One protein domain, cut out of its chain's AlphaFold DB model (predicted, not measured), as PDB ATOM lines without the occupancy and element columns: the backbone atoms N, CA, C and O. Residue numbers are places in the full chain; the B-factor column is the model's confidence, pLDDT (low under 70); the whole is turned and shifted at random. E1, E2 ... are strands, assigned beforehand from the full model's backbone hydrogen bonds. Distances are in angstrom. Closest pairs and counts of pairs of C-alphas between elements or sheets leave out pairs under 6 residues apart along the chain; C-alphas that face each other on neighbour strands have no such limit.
ATOM      1  N   ILE A 495     219.010 192.224 338.040       88.25
ATOM      2  CA  ILE A 495     219.766 193.357 338.578       88.25
ATOM      3  C   ILE A 495     219.366 194.664 337.886       88.25
ATOM      4  O   ILE A 495     219.043 194.658 336.700       88.25
ATOM      5  N   ALA A 496     219.360 195.781 338.616       84.44
ATOM      6  CA  ALA A 496     219.012 197.091 338.065       84.44
ATOM      7  C   ALA A 496     219.830 198.227 338.691       84.44
ATOM      8  O   ALA A 496     219.923 198.313 339.915       84.44
ATOM      9  N   TRP A 497     220.322 199.142 337.855       83.12
ATOM     10  CA  TRP A 497     220.805 200.470 338.242       83.12
ATOM     11  C   TRP A 497     219.695 201.493 338.008       83.12
ATOM     12  O   TRP A 497     219.381 201.788 336.860       83.12
ATOM     13  N   GLY A 498     219.040 201.990 339.065       71.12
ATOM     14  CA  GLY A 498     218.062 203.094 338.968       71.12
ATOM     15  C   GLY A 498     216.851 202.922 338.019       71.12
ATOM     16  O   GLY A 498     216.030 203.831 337.939       71.12
ATOM     17  N   GLY A 499     216.705 201.782 337.328       79.06
ATOM     18  CA  GLY A 499     215.800 201.597 336.189       79.06
ATOM     19  C   GLY A 499     215.216 200.183 336.066       79.06
ATOM     20  O   GLY A 499     214.916 199.533 337.069       79.06
ATOM     21  N   LYS A 500     214.993 199.718 334.825       84.56
ATOM     22  CA  LYS A 500     214.375 198.410 334.544       84.56
ATOM     23  C   LYS A 500     215.353 197.281 334.860       84.56
ATOM     24  O   LYS A 500     216.494 197.311 334.419       84.56
ATOM     25  N   ALA A 501     214.878 196.270 335.577       88.06
ATOM     26  CA  ALA A 501     215.693 195.115 335.900       88.06
ATOM     27  C   ALA A 501     216.034 194.284 334.662       88.06
ATOM     28  O   ALA A 501     215.179 193.996 333.819       88.06
ATOM     29  N   VAL A 502     217.302 193.898 334.579       91.06
ATOM     30  CA  VAL A 502     217.869 193.082 333.512       91.06
ATOM     31  C   VAL A 502     218.320 191.761 334.112       91.06
ATOM     32  O   VAL A 502     218.793 191.698 335.247       91.06
ATOM     33  N   ARG A 503     218.161 190.675 333.355       90.62
ATOM     34  CA  ARG A 503     218.646 189.365 333.783       90.62
ATOM     35  C   ARG A 503     220.163 189.388 333.894       90.62
ATOM     36  O   ARG A 503     220.829 189.819 332.955       90.62
ATOM     37  N   LEU A 504     220.685 188.896 335.017       88.06
ATOM     38  CA  LEU A 504     222.123 188.748 335.213       88.06
ATOM     39  C   LEU A 504     222.697 187.900 334.065       88.06
ATOM     40  O   LEU A 504     222.238 186.770 333.855       88.06
ATOM     41  N   PRO A 505     223.665 188.433 333.301       90.12
ATOM     42  CA  PRO A 505     224.351 187.675 332.267       90.12
ATOM     43  C   PRO A 505     225.034 186.429 332.855       90.12
ATOM     44  O   PRO A 505     225.304 186.375 334.064       90.12
ATOM     45  N   PRO A 506     225.316 185.408 332.026       91.00
ATOM     46  CA  PRO A 506     226.062 184.239 332.480       91.00
ATOM     47  C   PRO A 506     227.414 184.656 333.066       91.00
ATOM     48  O   PRO A 506     227.996 185.656 332.645       91.00
ATOM     49  N   ALA A 507     227.895 183.885 334.045       90.19
ATOM     50  CA  ALA A 507     229.197 184.137 334.646       90.19
ATOM     51  C   ALA A 507     230.294 184.081 333.574       90.19
ATOM     52  O   ALA A 507     230.313 183.174 332.737       90.19
ATOM     53  N   GLU A 508     231.212 185.037 333.623       94.62
ATOM     54  CA  GLU A 508     232.412 185.062 332.800       94.62
ATOM     55  C   GLU A 508     233.669 185.015 333.667       94.62
ATOM     56  O   GLU A 508     233.692 185.431 334.827       94.62
ATOM     57  N   SER A 509     234.737 184.480 333.081       88.75
ATOM     58  CA  SER A 509     236.040 184.382 333.726       88.75
ATOM     59  C   SER A 509     236.824 185.666 333.506       88.75
ATOM     60  O   SER A 509     237.378 185.879 332.427       88.75
ATOM     61  N   VAL A 510     236.912 186.506 334.533       83.31
ATOM     62  CA  VAL A 510     237.678 187.754 334.472       83.31
ATOM     63  C   VAL A 510     238.952 187.592 335.283       83.31
ATOM     64  O   VAL A 510     238.919 187.294 336.479       83.31
ATOM     65  N   ARG A 511     240.100 187.791 334.626       81.44
ATOM     66  CA  ARG A 511     241.385 187.919 335.316       81.44
ATOM     67  C   ARG A 511     241.452 189.302 335.943       81.44
ATOM     68  O   ARG A 511     241.520 190.307 335.242       81.44
ATOM     69  N   ILE A 512     241.448 189.334 337.265       70.62
ATOM     70  CA  ILE A 512     241.561 190.558 338.044       70.62
ATOM     71  C   ILE A 512     242.944 190.552 338.679       70.62
ATOM     72  O   ILE A 512     243.333 189.585 339.331       70.62
ATOM     73  N   GLU A 513     243.687 191.635 338.474       63.50
ATOM     74  CA  GLU A 513     244.925 191.915 339.204       63.50
ATOM     75  C   GLU A 513     244.636 193.130 340.086       63.50
ATOM     76  O   GLU A 513     244.732 194.275 339.647       63.50
ATOM     77  N   SER A 514     244.122 192.898 341.291       57.06
ATOM     78  CA  SER A 514     243.742 194.007 342.169       57.06
ATOM     79  C   SER A 514     244.988 194.658 342.765       57.06
ATOM     80  O   SER A 514     245.820 193.972 343.362       57.06
ATOM     81  N   THR A 515     245.093 195.982 342.642       49.41
ATOM     82  CA  THR A 515     246.151 196.795 343.261       49.41
ATOM     83  C   THR A 515     245.870 197.110 344.732       49.41
ATOM     84  O   THR A 515     246.787 197.509 345.447       49.41
ATOM     85  N   SER A 516     244.647 196.884 345.234       46.84
ATOM     86  CA  SER A 516     244.324 197.074 346.649       46.84
ATOM     87  C   SER A 516     244.318 195.751 347.433       46.84
ATOM     88  O   SER A 516     243.670 194.762 347.080       46.84
ATOM     89  N   LEU A 517     245.080 195.768 348.530       37.38
ATOM     90  CA  LEU A 517     244.949 194.962 349.751       37.38
ATOM     91  C   LEU A 517     245.228 193.451 349.727       37.38
ATOM     92  O   LEU A 517     245.318 192.875 350.807       37.38
ATOM     93  N   ALA A 518     245.477 192.814 348.581       38.41
ATOM     94  CA  ALA A 518     245.960 191.425 348.595       38.41
ATOM     95  C   ALA A 518     246.799 190.980 347.381       38.41
ATOM     96  O   ALA A 518     247.085 189.792 347.278       38.41
ATOM     97  N   ASN A 519     247.205 191.886 346.469       48.09
ATOM     98  CA  ASN A 519     247.870 191.506 345.206       48.09
ATOM     99  C   ASN A 519     247.174 190.302 344.550       48.09
ATOM    100  O   ASN A 519     247.834 189.381 344.067       48.09
ATOM    101  N   ILE A 520     245.837 190.254 344.608       54.22
ATOM    102  CA  ILE A 520     245.135 189.077 344.115       54.22
ATOM    103  C   ILE A 520     245.205 189.152 342.604       54.22
ATOM    104  O   ILE A 520     244.511 189.952 341.979       54.22
ATOM    105  N   VAL A 521     246.096 188.340 342.055       65.00
ATOM    106  CA  VAL A 521     246.117 187.953 340.658       65.00
ATOM    107  C   VAL A 521     245.327 186.659 340.604       65.00
ATOM    108  O   VAL A 521     245.803 185.607 341.022       65.00
ATOM    109  N   GLY A 522     244.080 186.755 340.162       72.94
ATOM    110  CA  GLY A 522     243.176 185.616 340.127       72.94
ATOM    111  C   GLY A 522     242.207 185.722 338.968       72.94
ATOM    112  O   GLY A 522     241.810 186.817 338.569       72.94
ATOM    113  N   THR A 523     241.828 184.573 338.423       84.38
ATOM    114  CA  THR A 523     240.691 184.476 337.510       84.38
ATOM    115  C   THR A 523     239.462 184.141 338.335       84.38
ATOM    116  O   THR A 523     239.453 183.139 339.048       84.38
ATOM    117  N   PHE A 524     238.438 184.979 338.243       83.94
ATOM    118  CA  PHE A 524     237.204 184.834 339.007       83.94
ATOM    119  C   PHE A 524     236.032 184.580 338.074       83.94
ATOM    120  O   PHE A 524     235.968 185.181 337.002       83.94
ATOM    121  N   GLN A 525     235.098 183.730 338.505       91.12
ATOM    122  CA  GLN A 525     233.776 183.666 337.891       91.12
ATOM    123  C   GLN A 525     232.953 184.829 338.426       91.12
ATOM    124  O   GLN A 525     232.688 184.918 339.626       91.12
ATOM    125  N   VAL A 526     232.597 185.751 337.542       91.44
ATOM    126  CA  VAL A 526     231.860 186.958 337.903       91.44
ATOM    127  C   VAL A 526     230.717 187.194 336.933       91.44
ATOM    128  O   VAL A 526     230.803 186.853 335.758       91.44
ATOM    129  N   HIS A 527     229.643 187.799 337.422       91.81
ATOM    130  CA  HIS A 527     228.530 188.232 336.593       91.81
ATOM    131  C   HIS A 527     228.715 189.709 336.242       91.81
ATOM    132  O   HIS A 527     228.786 190.534 337.160       91.81
ATOM    133  N   PRO A 528     228.803 190.076 334.955       92.12
ATOM    134  CA  PRO A 528     228.865 191.475 334.567       92.12
ATOM    135  C   PRO A 528     227.520 192.134 334.867       92.12
ATOM    136  O   PRO A 528     226.465 191.561 334.605       92.12
ATOM    137  N   ILE A 529     227.551 193.337 335.428       89.62
ATOM    138  CA  ILE A 529     226.353 194.127 335.697       89.62
ATOM    139  C   ILE A 529     226.070 194.958 334.440       89.62
ATOM    140  O   ILE A 529     226.860 195.857 334.136       89.62
ATOM    141  N   PRO A 530     225.003 194.648 333.676       78.81
ATOM    142  CA  PRO A 530     224.636 195.439 332.509       78.81
ATOM    143  C   PRO A 530     224.167 196.835 332.944       78.81
ATOM    144  O   PRO A 530     223.673 197.002 334.060       78.81
ATOM    145  N   ASP A 531     224.313 197.815 332.050       76.94
ATOM    146  CA  ASP A 531     223.803 199.183 332.222       76.94
ATOM    147  C   ASP A 531     224.329 199.893 333.480       76.94
ATOM    148  O   ASP A 531     223.572 200.336 334.344       76.94
ATOM    149  N   VAL A 532     225.659 199.987 333.586       80.38
ATOM    150  CA  VAL A 532     226.335 200.808 334.602       80.38
ATOM    151  C   VAL A 532     225.844 202.257 334.498       80.38
ATOM    152  O   VAL A 532     225.643 202.759 333.392       80.38
ATOM    153  N   ASP A 533     225.641 202.908 335.646       79.56
ATOM    154  CA  ASP A 533     225.135 204.281 335.715       79.56
ATOM    155  C   ASP A 533     225.904 205.215 334.763       79.56
ATOM    156  O   ASP A 533     227.135 205.210 334.802       79.56
ATOM    157  N   PRO A 534     225.225 206.022 333.929       78.44
ATOM    158  CA  PRO A 534     225.887 206.948 333.011       78.44
ATOM    159  C   PRO A 534     226.715 208.034 333.713       78.44
ATOM    160  O   PRO A 534     227.539 208.669 333.058       78.44
ATOM    161  N   ALA A 535     226.518 208.261 335.018       77.38
ATOM    162  CA  ALA A 535     227.401 209.100 335.826       77.38
ATOM    163  C   ALA A 535     228.799 208.478 336.010       77.38
ATOM    164  O   ALA A 535     229.764 209.178 336.315       77.38
ATOM    165  N   LEU A 536     228.937 207.164 335.816       76.00
ATOM    166  CA  LEU A 536     230.231 206.504 335.686       76.00
ATOM    167  C   LEU A 536     230.690 206.569 334.228       76.00
ATOM    168  O   LEU A 536     229.889 206.527 333.298       76.00
ATOM    169  N   SER A 537     232.008 206.632 334.019       72.88
ATOM    170  CA  SER A 537     232.583 206.624 332.668       72.88
ATOM    171  C   SER A 537     232.030 205.448 331.854       72.88
ATOM    172  O   SER A 537     231.934 204.342 332.387       72.88
ATOM    173  N   ALA A 538     231.731 205.657 330.566       73.75
ATOM    174  CA  ALA A 538     231.210 204.626 329.659       73.75
ATOM    175  C   ALA A 538     232.109 203.374 329.562       73.75
ATOM    176  O   ALA A 538     231.660 202.294 329.183       73.75
ATOM    177  N   SER A 539     233.385 203.500 329.924       78.25
ATOM    178  CA  SER A 539     234.346 202.398 330.020       78.25
ATOM    179  C   SER A 539     234.375 201.709 331.391       78.25
ATOM    180  O   SER A 539     235.199 200.819 331.608       78.25
ATOM    181  N   THR A 540     233.485 202.077 332.314       83.69
ATOM    182  CA  THR A 540     233.334 201.433 333.620       83.69
ATOM    183  C   THR A 540     232.530 200.159 333.506       83.69
ATOM    184  O   THR A 540     231.386 200.152 333.068       83.69
ATOM    185  N   ARG A 541     233.140 199.059 333.940       87.44
ATOM    186  CA  ARG A 541     232.510 197.749 334.047       87.44
ATOM    187  C   ARG A 541     232.432 197.372 335.510       87.44
ATOM    188  O   ARG A 541     233.443 197.406 336.209       87.44
ATOM    189  N   VAL A 542     231.243 197.002 335.965       88.38
ATOM    190  CA  VAL A 542     231.030 196.491 337.319       88.38
ATOM    191  C   VAL A 542     230.653 195.022 337.219       88.38
ATOM    192  O   VAL A 542     229.894 194.615 336.344       88.38
ATOM    193  N   TYR A 543     231.210 194.227 338.114       90.31
ATOM    194  CA  TYR A 543     231.058 192.791 338.190       90.31
ATOM    195  C   TYR A 543     230.596 192.412 339.590       90.31
ATOM    196  O   TYR A 543     231.043 193.002 340.576       90.31
ATOM    197  N   TRP A 544     229.745 191.401 339.688       90.38
ATOM    198  CA  TRP A 544     229.340 190.799 340.952       90.38
ATOM    199  C   TRP A 544     229.902 189.382 341.065       90.38
ATOM    200  O   TRP A 544     229.794 188.585 340.131       90.38
ATOM    201  N   ARG A 545     230.507 189.064 342.212       89.38
ATOM    202  CA  ARG A 545     231.036 187.737 342.538       89.38
ATOM    203  C   ARG A 545     230.170 187.095 343.628       89.38
ATOM    204  O   ARG A 545     230.351 187.439 344.797       89.38
ATOM    205  N   PRO A 546     229.287 186.140 343.288       84.00
ATOM    206  CA  PRO A 546     228.358 185.549 344.250       84.00
ATOM    207  C   PRO A 546     229.061 184.800 345.387       84.00
ATOM    208  O   PRO A 546     228.658 184.922 346.535       84.00
ATOM    209  N   GLU A 547     230.142 184.074 345.080       80.81
ATOM    210  CA  GLU A 547     230.872 183.232 346.045       80.81
ATOM    211  C   GLU A 547     231.453 184.013 347.233       80.81
ATOM    212  O   GLU A 547     231.614 183.457 348.315       80.81
ATOM    213  N   GLY A 548     231.790 185.289 347.033       75.38
ATOM    214  CA  GLY A 548     232.356 186.151 348.074       75.38
ATOM    215  C   GLY A 548     231.485 187.345 348.444       75.38
ATOM    216  O   GLY A 548     231.924 188.165 349.242       75.38
ATOM    217  N   ASP A 549     230.291 187.448 347.854       82.94
ATOM    218  CA  ASP A 549     229.414 188.619 347.940       82.94
ATOM    219  C   ASP A 549     230.173 189.934 347.665       82.94
ATOM    220  O   ASP A 549     230.086 190.906 348.413       82.94
ATOM    221  N   ASP A 550     230.977 189.949 346.597       83.19
ATOM    222  CA  ASP A 550     231.823 191.094 346.256       83.19
ATOM    223  C   ASP A 550     231.315 191.825 345.021       83.19
ATOM    224  O   ASP A 550     230.895 191.209 344.036       83.19
ATOM    225  N   LEU A 551     231.467 193.144 345.032       85.19
ATOM    226  CA  LEU A 551     231.444 193.954 343.825       85.19
ATOM    227  C   LEU A 551     232.878 194.269 343.403       85.19
ATOM    228  O   LEU A 551     233.711 194.656 344.224       85.19
ATOM    229  N   ILE A 552     233.159 194.121 342.115       83.31
ATOM    230  CA  ILE A 552     234.429 194.495 341.496       83.31
ATOM    231  C   ILE A 552     234.123 195.517 340.411       83.31
ATOM    232  O   ILE A 552     233.310 195.246 339.537       83.31
ATOM    233  N   ALA A 553     234.793 196.663 340.423       82.81
ATOM    234  CA  ALA A 553     234.687 197.633 339.344       82.81
ATOM    235  C   ALA A 553     236.036 197.782 338.662       82.81
ATOM    236  O   ALA A 553     237.072 197.905 339.318       82.81
ATOM    237  N   ILE A 554     235.991 197.759 337.338       79.88
ATOM    238  CA  ILE A 554     237.107 198.036 336.451       79.88
ATOM    239  C   ILE A 554     236.677 199.228 335.611       79.88
ATOM    240  O   ILE A 554     235.860 199.092 334.703       79.88
ATOM    241  N   SER A 555     237.193 200.405 335.937       73.75
ATOM    242  CA  SER A 555     236.925 201.618 335.179       73.75
ATOM    243  C   SER A 555     238.061 201.876 334.216       73.75
ATOM    244  O   SER A 555     239.202 201.941 334.648       73.75
ATOM    245  N   GLY A 556     237.770 201.978 332.921       69.06
ATOM    246  CA  GLY A 556     238.653 202.687 332.005       69.06
ATOM    247  C   GLY A 556     238.346 204.176 332.099       69.06
ATOM    248  O   GLY A 556     237.178 204.542 332.017       69.06
ATOM    249  N   PHE A 557     239.350 205.032 332.245       63.03
ATOM    250  CA  PHE A 557     239.166 206.465 332.001       63.03
ATOM    251  C   PHE A 557     239.654 206.799 330.602       63.03
ATOM    252  O   PHE A 557     240.846 206.674 330.317       63.03
ATOM    253  N   ASP A 558     238.723 207.197 329.735       64.12
ATOM    254  CA  ASP A 558     239.073 207.871 328.494       64.12
ATOM    255  C   ASP A 558     239.349 209.340 328.805       64.12
ATOM    256  O   ASP A 558     238.447 210.162 328.950       64.12
ATOM    257  N   ARG A 704     220.106 197.429 342.586       90.00
ATOM    258  CA  ARG A 704     219.028 196.572 343.092       90.00
ATOM    259  C   ARG A 704     219.216 195.148 342.597       90.00
ATOM    260  O   ARG A 704     219.314 194.936 341.397       90.00
ATOM    261  N   PHE A 705     219.215 194.188 343.514       88.25
ATOM    262  CA  PHE A 705     219.188 192.755 343.226       88.25
ATOM    263  C   PHE A 705     217.771 192.237 343.433       88.25
ATOM    264  O   PHE A 705     217.160 192.509 344.469       88.25
ATOM    265  N   GLN A 706     217.267 191.495 342.456       90.44
ATOM    266  CA  GLN A 706     215.914 190.956 342.426       90.44
ATOM    267  C   GLN A 706     215.932 189.456 342.106       90.44
ATOM    268  O   GLN A 706     216.873 188.950 341.477       90.44
ATOM    269  N   ASP A 707     214.908 188.740 342.557       90.56
ATOM    270  CA  ASP A 707     214.713 187.325 342.227       90.56
ATOM    271  C   ASP A 707     214.082 187.148 340.835       90.56
ATOM    272  O   ASP A 707     214.128 188.053 339.998       90.56
ATOM    273  N   SER A 708     213.586 185.947 340.527       88.69
ATOM    274  CA  SER A 708     213.012 185.637 339.213       88.69
ATOM    275  C   SER A 708     211.644 186.264 338.991       88.69
ATOM    276  O   SER A 708     211.257 186.448 337.837       88.69
ATOM    277  N   ASP A 709     210.945 186.595 340.074       89.88
ATOM    278  CA  ASP A 709     209.600 187.165 340.064       89.88
ATOM    279  C   ASP A 709     209.642 188.704 340.081       89.88
ATOM    280  O   ASP A 709     208.638 189.370 339.829       89.88
ATOM    281  N   GLY A 710     210.838 189.277 340.267       86.56
ATOM    282  CA  GLY A 710     211.080 190.718 340.273       86.56
ATOM    283  C   GLY A 710     211.040 191.331 341.670       86.56
ATOM    284  O   GLY A 710     211.163 192.554 341.801       86.56
ATOM    285  N   ASP A 711     210.920 190.508 342.711       87.94
ATOM    286  CA  ASP A 711     210.897 190.983 344.083       87.94
ATOM    287  C   ASP A 711     212.288 191.451 344.509       87.94
ATOM    288  O   ASP A 711     213.319 190.835 344.225       87.94
ATOM    289  N   LEU A 712     212.329 192.599 345.190       87.38
ATOM    290  CA  LEU A 712     213.569 193.206 345.659       87.38
ATOM    291  C   LEU A 712     214.185 192.358 346.778       87.38
ATOM    292  O   LEU A 712     213.676 192.326 347.897       87.38
ATOM    293  N   ILE A 713     215.332 191.744 346.489       87.44
ATOM    294  CA  ILE A 713     216.140 191.012 347.468       87.44
ATOM    295  C   ILE A 713     217.036 191.988 348.235       87.44
ATOM    296  O   ILE A 713     217.152 191.913 349.457       87.44
ATOM    297  N   ARG A 714     217.712 192.895 347.514       86.44
ATOM    298  CA  ARG A 714     218.720 193.796 348.093       86.44
ATOM    299  C   ARG A 714     218.797 195.110 347.335       86.44
ATOM    300  O   ARG A 714     218.724 195.130 346.111       86.44
ATOM    301  N   ARG A 715     219.010 196.202 348.064       88.38
ATOM    302  CA  ARG A 715     219.244 197.543 347.518       88.38
ATOM    303  C   ARG A 715     220.547 198.082 348.088       88.38
ATOM    304  O   ARG A 715     220.706 198.120 349.303       88.38
ATOM    305  N   LEU A 716     221.458 198.478 347.211       86.31
ATOM    306  CA  LEU A 716     222.779 198.977 347.559       86.31
ATOM    307  C   LEU A 716     222.930 200.414 347.048       86.31
ATOM    308  O   LEU A 716     223.126 200.608 345.847       86.31
ATOM    309  N   PRO A 717     222.848 201.422 347.927       87.50
ATOM    310  CA  PRO A 717     223.282 202.771 347.585       87.50
ATOM    311  C   PRO A 717     224.805 202.794 347.444       87.50
ATOM    312  O   PRO A 717     225.541 202.640 348.425       87.50
ATOM    313  N   LEU A 718     225.280 202.966 346.215       83.62
ATOM    314  CA  LEU A 718     226.702 202.973 345.905       83.62
ATOM    315  C   LEU A 718     227.203 204.403 345.721       83.62
ATOM    316  O   LEU A 718     226.517 205.277 345.199       83.62
ATOM    317  N   ARG A 719     228.437 204.621 346.158       85.38
ATOM    318  CA  ARG A 719     229.195 205.845 345.934       85.38
ATOM    319  C   ARG A 719     230.591 205.449 345.498       85.38
ATOM    320  O   ARG A 719     231.277 204.750 346.237       85.38
TER     321      ARG A 719
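What this domain is: This is residues 495 to 558 and 704 to 719 of the 724 residues of an uncharacterized protein of Roseiconus nitratireducens (UniProt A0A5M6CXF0). A strongly twisted four-stranded sheet, E2 to E5, curls like part of a barrel, and a small three-stranded sheet of E1, E6 and E7 sits past one end of it. The loops of the hairpins E2-E3 and E6-E7 lie at opposite ends of the longest axis. The printed part has 80 residues, with no named helix and seven named strands, E1 to E7 in chain order: class all strand. The sheets, ordered E2 - E3 - E4 - E5 and E1 - E6 - E7, are antiparallel. The whole is compact, with a radius of gyration of the C-alphas of 13.2 A and spans of 38 by 30 by 21 A.

How they stand to each other: E2, residues 508 to 513, E3, 521 to 529, E4, 540 to 545, and E5, 550 to 557, form a meander, each strand the antiparallel neighbour of the one before. E3 bends by 70 degrees at residue 525, and its pairing is staggered: 521 to 526 pair with E2, 527 to 529 with E4. N 510 and O 524 are 3.0 A apart, N 527 and O 544 2.8 A, and in hairpin E4-E5 N 543 and O 552 2.7 A, each within hydrogen-bond range. E6, residues 704 to 706, is the inner strand between E1, 495 to 497, and E7, 712 to 716; N 496 and O 704 are 2.9 A apart, N 705 and O 714 2.8 A, within hydrogen-bond range. The closest C-alphas of E1 and E3, Ile 495 and Ile 529, are 7.2 A apart. E2 and E7 are apart.

Where its parts are: E5 measures 22.2 A, E3 21.3 A, E4 16.5 A, E2 15.6 A, E7 11.0 A, E1 7.2 A and E6 6.5 A. E1 begins at C-alpha 495 (219.766, 193.357, 338.578); E7 ends at C-alpha 716 (222.779, 198.977, 347.559).

The domain as a whole: The C-alphas farthest apart, Asn 519 and Asp 709, are 38.9 A apart. Residues 559 to 703 are not printed; C-alphas 558 and 704 are 27.3 A apart. No link printed whole is long. Mean pLDDT of the printed part is 80.1; residues 513 to 521 and 556 to 558 are under 70.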